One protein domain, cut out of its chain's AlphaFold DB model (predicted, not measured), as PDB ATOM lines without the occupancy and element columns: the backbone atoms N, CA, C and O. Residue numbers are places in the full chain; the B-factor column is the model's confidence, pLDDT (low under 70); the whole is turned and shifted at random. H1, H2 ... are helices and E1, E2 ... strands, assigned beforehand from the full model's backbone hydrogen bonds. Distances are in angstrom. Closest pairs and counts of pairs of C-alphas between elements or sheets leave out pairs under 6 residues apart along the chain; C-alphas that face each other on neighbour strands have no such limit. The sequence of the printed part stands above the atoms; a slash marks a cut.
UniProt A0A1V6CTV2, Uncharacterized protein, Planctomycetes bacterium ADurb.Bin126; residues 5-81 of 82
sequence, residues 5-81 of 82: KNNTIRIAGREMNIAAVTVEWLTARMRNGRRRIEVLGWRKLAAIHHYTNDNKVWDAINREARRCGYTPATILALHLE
ATOM      1  N   LYS A   5     181.244 163.117 153.585       51.75
ATOM      2  CA  LYS A   5     180.868 163.204 152.166       51.75
ATOM      3  C   LYS A   5     180.622 164.633 151.659       51.75
ATOM      4  O   LYS A   5     180.654 164.836 150.454       51.75
ATOM      5  N   ASN A   6     180.415 165.617 152.541       62.94
ATOM      6  CA  ASN A   6     180.141 167.004 152.133       62.94
ATOM      7  C   ASN A   6     181.401 167.883 152.018       62.94
ATOM      8  O   ASN A   6     181.294 169.026 151.586       62.94
ATOM      9  N   ASN A   7     182.581 167.379 152.403       77.44
ATOM     10  CA  ASN A   7     183.827 168.160 152.430       77.44
ATOM     11  C   ASN A   7     184.750 167.899 151.231       77.44
ATOM     12  O   ASN A   7     185.884 168.387 151.209       77.44
ATOM     13  N   THR A   8     184.291 167.129 150.245       83.56
ATOM     14  CA  THR A   8     185.039 166.836 149.023       83.56
ATOM     15  C   THR A   8     184.272 167.283 147.780       83.56
ATOM     16  O   THR A   8     183.047 167.266 147.735       83.56
ATOM     17  N   ILE A   9     185.012 167.717 146.762       86.06
ATOM     18  CA  ILE A   9     184.514 168.091 145.437       86.06
ATOM     19  C   ILE A   9     185.257 167.293 144.378       86.06
ATOM     20  O   ILE A   9     186.450 167.018 144.514       86.06
ATOM     21  N   ARG A  10     184.558 166.923 143.306       88.25
ATOM     22  CA  ARG A  10     185.156 166.190 142.192       88.25
ATOM     23  C   ARG A  10     185.622 167.170 141.120       88.25
ATOM     24  O   ARG A  10     184.801 167.820 140.482       88.25
ATOM     25  N   ILE A  11     186.932 167.260 140.906       84.62
ATOM     26  CA  ILE A  11     187.556 168.120 139.892       84.62
ATOM     27  C   ILE A  11     188.365 167.231 138.951       84.62
ATOM     28  O   ILE A  11     189.185 166.437 139.403       84.62
ATOM     29  N   ALA A  12     188.122 167.338 137.640       87.38
ATOM     30  CA  ALA A  12     188.832 166.563 136.611       87.38
ATOM     31  C   ALA A  12     188.899 165.045 136.911       87.38
ATOM     32  O   ALA A  12     189.917 164.389 136.703       87.38
ATOM     33  N   GLY A  13     187.814 164.486 137.456       87.62
ATOM     34  CA  GLY A  13     187.720 163.064 137.799       87.62
ATOM     35  C   GLY A  13     188.343 162.656 139.140       87.62
ATOM     36  O   GLY A  13     188.194 161.497 139.513       87.62
ATOM     37  N   ARG A  14     188.974 163.575 139.884       85.50
ATOM     38  CA  ARG A  14     189.573 163.318 141.206       85.50
ATOM     39  C   ARG A  14     188.716 163.899 142.324       85.50
ATOM     40  O   ARG A  14     188.229 165.020 142.200       85.50
ATOM     41  N   GLU A  15     188.562 163.162 143.420       89.19
ATOM     42  CA  GLU A  15     188.003 163.715 144.656       89.19
ATOM     43  C   GLU A  15     189.061 164.556 145.371       89.19
ATOM     44  O   GLU A  15     190.169 164.096 145.642       89.19
ATOM     45  N   MET A  16     188.717 165.805 145.665       87.44
ATOM     46  CA  MET A  16     189.588 166.761 146.336       87.44
ATOM     47  C   MET A  16     188.888 167.325 147.560       87.44
ATOM     48  O   MET A  16     187.692 167.590 147.535       87.44
ATOM     49  N   ASN A  17     189.636 167.549 148.636       88.94
ATOM     50  CA  ASN A  17     189.111 168.206 149.824       88.94
ATOM     51  C   ASN A  17     188.854 169.700 149.537       88.94
ATOM     52  O   ASN A  17     189.755 170.407 149.077       88.94
ATOM     53  N   ILE A  18     187.642 170.179 149.830       87.75
ATOM     54  CA  ILE A  18     187.208 171.561 149.567       87.75
ATOM     55  C   ILE A  18     188.123 172.566 150.260       87.75
ATOM     56  O   ILE A  18     188.500 173.565 149.653       87.75
ATOM     57  N   ALA A  19     188.521 172.310 151.506       88.12
ATOM     58  CA  ALA A  19     189.375 173.222 152.252       88.12
ATOM     59  C   ALA A  19     190.779 173.309 151.643       88.12
ATOM     60  O   ALA A  19     191.315 174.406 151.505       88.12
ATOM     61  N   ALA A  20     191.350 172.184 151.204       88.88
ATOM     62  CA  ALA A  20     192.638 172.180 150.511       88.88
ATOM     63  C   ALA A  20     192.584 173.003 149.210       88.88
ATOM     64  O   ALA A  20     193.423 173.882 149.016       88.88
ATOM     65  N   VAL A  21     191.554 172.788 148.383       91.56
ATOM     66  CA  VAL A  21     191.327 173.566 147.150       91.56
ATOM     67  C   VAL A  21     191.109 175.047 147.464       91.56
ATOM     68  O   VAL A  21     191.623 175.922 146.772       91.56
ATOM     69  N   THR A  22     190.382 175.352 148.539       92.88
ATOM     70  CA  THR A  22     190.114 176.729 148.970       92.88
ATOM     71  C   THR A  22     191.394 177.437 149.410       92.88
ATOM     72  O   THR A  22     191.637 178.569 148.998       92.88
ATOM     73  N   VAL A  23     192.249 176.782 150.204       93.12
ATOM     74  CA  VAL A  23     193.550 177.332 150.623       93.12
ATOM     75  C   VAL A  23     194.472 177.538 149.424       93.12
ATOM     76  O   VAL A  23     195.111 178.587 149.313       93.12
ATOM     77  N   GLU A  24     194.523 176.571 148.508       93.94
ATOM     78  CA  GLU A  24     195.288 176.690 147.268       93.94
ATOM     79  C   GLU A  24     194.811 177.902 146.461       93.94
ATOM     80  O   GLU A  24     195.606 178.770 146.106       93.94
ATOM     81  N   TRP A  25     193.500 178.040 146.270       94.38
ATOM     82  CA  TRP A  25     192.917 179.176 145.567       94.38
ATOM     83  C   TRP A  25     193.205 180.513 146.266       94.38
ATOM     84  O   TRP A  25     193.601 181.473 145.605       94.38
ATOM     85  N   LEU A  26     193.069 180.592 147.593       94.88
ATOM     86  CA  LEU A  26     193.351 181.806 148.373       94.88
ATOM     87  C   LEU A  26     194.817 182.244 148.262       94.88
ATOM     88  O   LEU A  26     195.111 183.441 148.187       94.88
ATOM     89  N   THR A  27     195.739 181.285 148.253       94.00
ATOM     90  CA  THR A  27     197.184 181.550 148.212       94.00
ATOM     91  C   THR A  27     197.752 181.620 146.793       94.00
ATOM     92  O   THR A  27     198.880 182.086 146.624       94.00
ATOM     93  N   ALA A  28     196.975 181.246 145.772       95.38
ATOM     94  CA  ALA A  28     197.353 181.379 144.374       95.38
ATOM     95  C   ALA A  28     197.636 182.842 144.005       95.38
ATOM     96  O   ALA A  28     196.893 183.768 144.362       95.38
ATOM     97  N   ARG A  29     198.715 183.044 143.243       95.50
ATOM     98  CA  ARG A  29     199.072 184.350 142.687       95.50
ATOM     99  C   ARG A  29     198.164 184.686 141.511       95.50
ATOM    100  O   ARG A  29     197.922 183.863 140.633       95.50
ATOM    101  N   MET A  30     197.681 185.917 141.488       94.06
ATOM    102  CA  MET A  30     196.982 186.483 140.344       94.06
ATOM    103  C   MET A  30     197.982 187.056 139.331       94.06
ATOM    104  O   MET A  30     199.179 187.156 139.600       94.06
ATOM    105  N   ARG A  31     197.481 187.519 138.179       92.38
ATOM    106  CA  ARG A  31     198.296 188.159 137.130       92.38
ATOM    107  C   ARG A  31     199.103 189.367 137.626       92.38
ATOM    108  O   ARG A  31     200.159 189.650 137.082       92.38
ATOM    109  N   ASN A  32     198.628 190.060 138.662       91.25
ATOM    110  CA  ASN A  32     199.327 191.192 139.280       91.25
ATOM    111  C   ASN A  32     200.394 190.776 140.318       91.25
ATOM    112  O   ASN A  32     200.873 191.622 141.065       91.25
ATOM    113  N   GLY A  33     200.716 189.482 140.429       93.38
ATOM    114  CA  GLY A  33     201.714 188.946 141.359       93.38
ATOM    115  C   GLY A  33     201.247 188.801 142.811       93.38
ATOM    116  O   GLY A  33     201.903 188.106 143.588       93.38
ATOM    117  N   ARG A  34     200.103 189.392 143.181       94.75
ATOM    118  CA  ARG A  34     199.532 189.318 144.534       94.75
ATOM    119  C   ARG A  34     198.738 188.035 144.732       94.75
ATOM    120  O   ARG A  34     198.157 187.502 143.785       94.75
ATOM    121  N   ARG A  35     198.685 187.547 145.971       95.25
ATOM    122  CA  ARG A  35     197.840 186.395 146.328       95.25
ATOM    123  C   ARG A  35     196.380 186.837 146.418       95.25
ATOM    124  O   ARG A  35     196.113 187.972 146.808       95.25
ATOM    125  N   ARG A  36     195.421 185.959 146.101       95.25
ATOM    126  CA  ARG A  36     193.985 186.309 146.191       95.25
ATOM    127  C   ARG A  36     193.592 186.790 147.584       95.25
ATOM    128  O   ARG A  36     192.868 187.772 147.710       95.25
ATOM    129  N   ILE A  37     194.119 186.141 148.617       94.94
ATOM    130  CA  ILE A  37     193.861 186.497 150.013       94.94
ATOM    131  C   ILE A  37     194.265 187.940 150.360       94.94
ATOM    132  O   ILE A  37     193.652 188.543 151.224       94.94
ATOM    133  N   GLU A  38     195.232 188.524 149.643       93.75
ATOM    134  CA  GLU A  38     195.714 189.893 149.880       93.75
ATOM    135  C   GLU A  38     194.841 190.965 149.220       93.75
ATOM    136  O   GLU A  38     195.021 192.151 149.491       93.75
ATOM    137  N   VAL A  39     193.984 190.584 148.270       93.19
ATOM    138  CA  VAL A  39     193.161 191.517 147.479       93.19
ATOM    139  C   VAL A  39     191.668 191.354 147.729       93.19
ATOM    140  O   VAL A  39     190.889 192.241 147.388       93.19
ATOM    141  N   LEU A  40     191.247 190.213 148.273       91.25
ATOM    142  CA  LEU A  40     189.856 189.987 148.625       91.25
ATOM    143  C   LEU A  40     189.461 190.915 149.774       91.25
ATOM    144  O   LEU A  40     190.166 191.022 150.772       91.25
ATOM    145  N   GLY A  41     188.305 191.562 149.639       89.81
ATOM    146  CA  GLY A  41     187.744 192.361 150.724       89.81
ATOM    147  C   GLY A  41     187.436 191.498 151.948       89.81
ATOM    148  O   GLY A  41     187.004 190.347 151.812       89.81
ATOM    149  N   TRP A  42     187.600 192.072 153.141       89.12
ATOM    150  CA  TRP A  42     187.446 191.355 154.408       89.12
ATOM    151  C   TRP A  42     186.093 190.662 154.568       89.12
ATOM    152  O   TRP A  42     186.053 189.538 155.051       89.12
ATOM    153  N   ARG A  43     185.002 191.250 154.059       87.44
ATOM    154  CA  ARG A  43     183.668 190.625 154.079       87.44
ATOM    155  C   ARG A  43     183.619 189.294 153.318       87.44
ATOM    156  O   ARG A  43     183.009 188.335 153.778       87.44
ATOM    157  N   LYS A  44     184.312 189.192 152.175       89.81
ATOM    158  CA  LYS A  44     184.412 187.924 151.429       89.81
ATOM    159  C   LYS A  44     185.257 186.900 152.180       89.81
ATOM    160  O   LYS A  44     184.908 185.725 152.191       89.81
ATOM    161  N   LEU A  45     186.346 187.336 152.812       90.44
ATOM    162  CA  LEU A  45     187.181 186.457 153.632       90.44
ATOM    163  C   LEU A  45     186.417 185.948 154.863       90.44
ATOM    164  O   LEU A  45     186.480 184.760 155.152       90.44
ATOM    165  N   ALA A  46     185.629 186.799 155.522       88.62
ATOM    166  CA  ALA A  46     184.757 186.420 156.633       88.62
ATOM    167  C   ALA A  46     183.703 185.381 156.212       88.62
ATOM    168  O   ALA A  46     183.539 184.366 156.884       88.62
ATOM    169  N   ALA A  47     183.063 185.564 155.051       88.75
ATOM    170  CA  ALA A  47     182.137 184.571 154.507       88.75
ATOM    171  C   ALA A  47     182.827 183.215 154.257       88.75
ATOM    172  O   ALA A  47     182.334 182.179 154.698       88.75
ATOM    173  N   ILE A  48     184.000 183.205 153.609       88.75
ATOM    174  CA  ILE A  48     184.776 181.971 153.379       88.75
ATOM    175  C   ILE A  48     185.150 181.311 154.714       88.75
ATOM    176  O   ILE A  48     184.992 180.099 154.873       88.75
ATOM    177  N   HIS A  49     185.607 182.099 155.688       87.25
ATOM    178  CA  HIS A  49     185.918 181.621 157.030       87.25
ATOM    179  C   HIS A  49     184.701 180.928 157.664       87.25
ATOM    180  O   HIS A  49     184.817 179.802 158.143       87.25
ATOM    181  N   HIS A  50     183.524 181.555 157.620       84.50
ATOM    182  CA  HIS A  50     182.299 181.008 158.201       84.50
ATOM    183  C   HIS A  50     181.840 179.704 157.522       84.50
ATOM    184  O   HIS A  50     181.592 178.708 158.202       84.50
ATOM    185  N   TYR A  51     181.779 179.672 156.188       83.12
ATOM    186  CA  TYR A  51     181.198 178.537 155.461       83.12
ATOM    187  C   TYR A  51     182.091 177.295 155.400       83.12
ATOM    188  O   TYR A  51     181.568 176.184 155.324       83.12
ATOM    189  N   THR A  52     183.420 177.445 155.431       80.88
ATOM    190  CA  THR A  52     184.319 176.290 155.233       80.88
ATOM    191  C   THR A  52     184.551 175.487 156.517       80.88
ATOM    192  O   THR A  52     184.864 174.304 156.428       80.88
ATOM    193  N   ASN A  53     184.380 176.110 157.694       74.50
ATOM    194  CA  ASN A  53     184.562 175.511 159.030       74.50
ATOM    195  C   ASN A  53     185.766 174.540 159.121       74.50
ATOM    196  O   ASN A  53     185.656 173.441 159.666       74.50
ATOM    197  N   ASP A  54     186.894 174.931 158.516       86.12
ATOM    198  CA  ASP A  54     188.117 174.135 158.409       86.12
ATOM    199  C   ASP A  54     189.313 174.960 158.889       86.12
ATOM    200  O   ASP A  54     189.567 176.067 158.399       86.12
ATOM    201  N   ASN A  55     190.070 174.385 159.825       87.25
ATOM    202  CA  ASN A  55     191.191 175.046 160.489       87.25
ATOM    203  C   ASN A  55     192.246 175.569 159.505       87.25
ATOM    204  O   ASN A  55     192.822 176.624 159.742       87.25
ATOM    205  N   LYS A  56     192.486 174.892 158.373       88.62
ATOM    206  CA  LYS A  56     193.506 175.333 157.405       88.62
ATOM    207  C   LYS A  56     193.099 176.621 156.697       88.62
ATOM    208  O   LYS A  56     193.939 177.487 156.445       88.62
ATOM    209  N   VAL A  57     191.814 176.746 156.367       90.19
ATOM    210  CA  VAL A  57     191.254 177.959 155.755       90.19
ATOM    211  C   VAL A  57     191.266 179.095 156.770       90.19
ATOM    212  O   VAL A  57     191.683 180.208 156.443       90.19
ATOM    213  N   TRP A  58     190.887 178.802 158.014       90.88
ATOM    214  CA  TRP A  58     190.929 179.765 159.110       90.88
ATOM    215  C   TRP A  58     192.342 180.280 159.364       90.88
ATOM    216  O   TRP A  58     192.544 181.489 159.418       90.88
ATOM    217  N   ASP A  59     193.337 179.400 159.432       92.19
ATOM    218  CA  ASP A  59     194.733 179.778 159.652       92.19
ATOM    219  C   ASP A  59     195.281 180.667 158.535       92.19
ATOM    220  O   ASP A  59     196.006 181.627 158.811       92.19
ATOM    221  N   ALA A  60     194.927 180.386 157.276       92.69
ATOM    222  CA  ALA A  60     195.325 181.218 156.146       92.69
ATOM    223  C   ALA A  60     194.750 182.639 156.268       92.69
ATOM    224  O   ALA A  60     195.492 183.617 156.148       92.69
ATOM    225  N   ILE A  61     193.452 182.753 156.563       92.69
ATOM    226  CA  ILE A  61     192.750 184.037 156.708       92.69
ATOM    227  C   ILE A  61     193.240 184.795 157.944       92.69
ATOM    228  O   ILE A  61     193.551 185.979 157.855       92.69
ATOM    229  N   ASN A  62     193.402 184.115 159.077       91.62
ATOM    230  CA  ASN A  62     193.873 184.711 160.324       91.62
ATOM    231  C   ASN A  62     195.319 185.196 160.221       91.62
ATOM    232  O   ASN A  62     195.668 186.235 160.783       91.62
ATOM    233  N   ARG A  63     196.176 184.476 159.490       93.25
ATOM    234  CA  ARG A  63     197.543 184.925 159.208       93.25
ATOM    235  C   ARG A  63     197.545 186.206 158.384       93.25
ATOM    236  O   ARG A  63     198.322 187.107 158.689       93.25
ATOM    237  N   GLU A  64     196.681 186.299 157.379       92.62
ATOM    238  CA  GLU A  64     196.550 187.511 156.570       92.62
ATOM    239  C   GLU A  64     195.964 188.678 157.376       92.62
ATOM    240  O   GLU A  64     196.484 189.788 157.299       92.62
ATOM    241  N   ALA A  65     194.958 188.423 158.217       90.62
ATOM    242  CA  ALA A  65     194.417 189.411 159.150       90.62
ATOM    243  C   ALA A  65     195.527 190.006 160.026       90.62
ATOM    244  O   ALA A  65     195.720 191.221 160.025       90.62
ATOM    245  N   ARG A  66     196.334 189.148 160.668       91.56
ATOM    246  CA  ARG A  66     197.482 189.573 161.486       91.56
ATOM    247  C   ARG A  66     198.520 190.351 160.676       91.56
ATOM    248  O   ARG A  66     199.028 191.353 161.163       91.56
ATOM    249  N   ARG A  67     198.819 189.926 159.442       91.69
ATOM    250  CA  ARG A  67     199.751 190.630 158.538       91.69
ATOM    251  C   ARG A  67     199.293 192.061 158.247       91.69
ATOM    252  O   ARG A  67     200.123 192.956 158.144       91.69
ATOM    253  N   CYS A  68     197.986 192.265 158.126       90.00
ATOM    254  CA  CYS A  68     197.369 193.569 157.902       90.00
ATOM    255  C   CYS A  68     197.088 194.351 159.202       90.00
ATOM    256  O   CYS A  68     196.487 195.418 159.132       90.00
ATOM    257  N   GLY A  69     197.499 193.839 160.369       89.12
ATOM    258  CA  GLY A  69     197.301 194.484 161.671       89.12
ATOM    259  C   GLY A  69     195.923 194.264 162.306       89.12
ATOM    260  O   GLY A  69     195.629 194.863 163.335       89.12
ATOM    261  N   TYR A  70     195.082 193.401 161.732       87.06
ATOM    262  CA  TYR A  70     193.769 193.062 162.281       87.06
ATOM    263  C   TYR A  70     193.833 191.854 163.212       87.06
ATOM    264  O   TYR A  70     194.659 190.948 163.065       87.06
ATOM    265  N   THR A  71     192.892 191.803 164.155       87.19
ATOM    266  CA  THR A  71     192.703 190.619 164.994       87.19
ATOM    267  C   THR A  71     191.796 189.601 164.291       87.19
ATOM    268  O   THR A  71     190.875 189.994 163.574       87.19
ATOM    269  N   PRO A  72     191.983 188.289 164.521       81.00
ATOM    270  CA  PRO A  72     191.038 187.268 164.060       81.00
ATOM    271  C   PRO A  72     189.588 187.518 164.507       81.00
ATOM    272  O   PRO A  72     188.654 187.230 163.764       81.00
ATOM    273  N   ALA A  73     189.390 188.111 165.692       80.38
ATOM    274  CA  ALA A  73     188.066 188.472 166.202       80.38
ATOM    275  C   ALA A  73     187.342 189.483 165.295       80.38
ATOM    276  O   ALA A  73     186.130 189.396 165.119       80.38
ATOM    277  N   THR A  74     188.085 190.384 164.649       78.25
ATOM    278  CA  THR A  74     187.537 191.335 163.673       78.25
ATOM    279  C   THR A  74     186.936 190.618 162.458       78.25
ATOM    280  O   THR A  74     185.891 191.024 161.965       78.25
ATOM    281  N   ILE A  75     187.540 189.518 161.997       77.38
ATOM    282  CA  ILE A  75     187.021 188.731 160.862       77.38
ATOM    283  C   ILE A  75     185.691 188.058 161.217       77.38
ATOM    284  O   ILE A  75     184.792 188.003 160.384       77.38
ATOM    285  N   LEU A  76     185.568 187.566 162.453       72.38
ATOM    286  CA  LEU A  76     184.343 186.944 162.956       72.38
ATOM    287  C   LEU A  76     183.206 187.962 163.100       72.38
ATOM    288  O   LEU A  76     182.079 187.668 162.713       72.38
ATOM    289  N   ALA A  77     183.511 189.163 163.601       74.50
ATOM    290  CA  ALA A  77     182.532 190.238 163.752       74.50
ATOM    291  C   ALA A  77     181.948 190.692 162.402       74.50
ATOM    292  O   ALA A  77     180.739 190.858 162.291       74.50
ATOM    293  N   LEU A  78     182.770 190.774 161.348       72.25
ATOM    294  CA  LEU A  78     182.342 191.185 160.000       72.25
ATOM    295  C   LEU A  78     181.324 190.249 159.329       72.25
ATOM    296  O   LEU A  78     180.746 190.616 158.307       72.25
ATOM    297  N   HIS A  79     181.143 189.029 159.839       64.81
ATOM    298  CA  HIS A  79     180.084 188.138 159.367       64.81
ATOM    299  C   HIS A  79     178.748 188.367 160.092       64.81
ATOM    300  O   HIS A  79     177.707 188.059 159.527       64.81
ATOM    301  N   LEU A  80     178.779 188.885 161.323       60.38
ATOM    302  CA  LEU A  80     177.612 189.031 162.201       60.38
ATOM    303  C   LEU A  80     176.851 190.353 162.002       60.38
ATOM    304  O   LEU A  80     175.795 190.528 162.594       60.38
ATOM    305  N   GLU A  81     177.383 191.278 161.201       57.66
ATOM    306  CA  GLU A  81     176.772 192.584 160.897       57.66
ATOM    307  C   GLU A  81     175.761 192.541 159.720       57.66
ATOM    308  O   GLU A  81     175.548 193.562 159.066       57.66
TER     309      GLU A  81
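AT A GLANCE: This is residues 5 to 81 of the 82 residues of an uncharacterized protein of Planctomycetes bacterium ADurb.Bin126 (UniProt A0A1V6CTV2). Three helices, H1, H2 and H3, lie side by side at shallow tilts with their centres in a triangle, and a fourth, H4, crosses H2 about perpendicular to it and makes a corner with H3, which it meets at its first residue, Pro 72. A small two-stranded hairpin, E1 and E2, lies at the other end of the long axis, joined directly to H1, and a long loop, residues 28 to 41, leads from H1 to H2. The printed part has 77 residues, with two named strands and four named helices in the order E1 E2 H1 H2 H3 H4. The sheet is E1 - E2, antiparallel, and the class is mostly helix. The whole is compact, with a radius of gyration of the C-alphas of 13.1 A and spans of 40 by 30 by 18 A.

IN THESE COORDINATES: E1, residues 8 to 11, begins at C-alpha 8, (185.039, 166.836, 149.023), and is 9.6 A long from first to last C-alpha. E2, residues 14 to 17, is 9.9 A long. H1, residues 18 to 27, is 14.2 A long and begins at C-alpha 18, (187.208, 171.561, 149.567). H2, residues 42 to 52, is 15.4 A long. H3, residues 55 to 67, is the longest helix, at 17.9 A. H4, residues 72 to 80, is 13.7 A long and ends at C-alpha 80, (177.612, 189.031, 162.201).

HOW THE PARTS SIT: E1 and E2 form an antiparallel hairpin, with N 9 and O 16 at 2.8 A and N 11 and O 14 at 2.9 A, within hydrogen-bond range. The closest C-alphas of E1 and H1 are those of Thr 8 and Ile 18, 5.2 A apart. H1 touches residues 56 to 60 of H3, the closest C-alphas being those of Val 23 and Val 57, 5.7 A apart. H1 and H3 run the same way at a shallow tilt of 22 degrees. H1 and H2 are close but not clearly touching; their closest C-alphas, of Ala 19 and Thr 52, are 6.6 A apart. H2 touches residues 57 to 61 of H3, with the C-alphas of His 49 and Trp 58 closest at 5.7 A. H2 and H3 are a helical hairpin, running opposite ways at a shallow tilt of 18 degrees. H4 touches H2, about perpendicular at 86 degrees, the closest C-alphas being those of Ala 46 and Ile 75, 5.3 A apart. H4 also touches residues 62 to 66 of H3, closest at the C-alphas of Asn 62 and Pro 72, 5.3 A apart; at 71 degrees the two are only just about perpendicular. H1 and H4 are apart. Every O i to N i+4 pair is within hydrogen-bond range in H1, H2 and H3, and 3 of 5 are in H4.

THE WHOLE: The two C-alphas farthest apart are those of Gly 13 and Gly 69, at 40.6 A. The printed part has no cut. The link from H1 to H2, 14 residues, is long, and the other links are tight. The mean pLDDT of the printed part is 86.6; residues 5 to 6 and 79 to 81 are under 70.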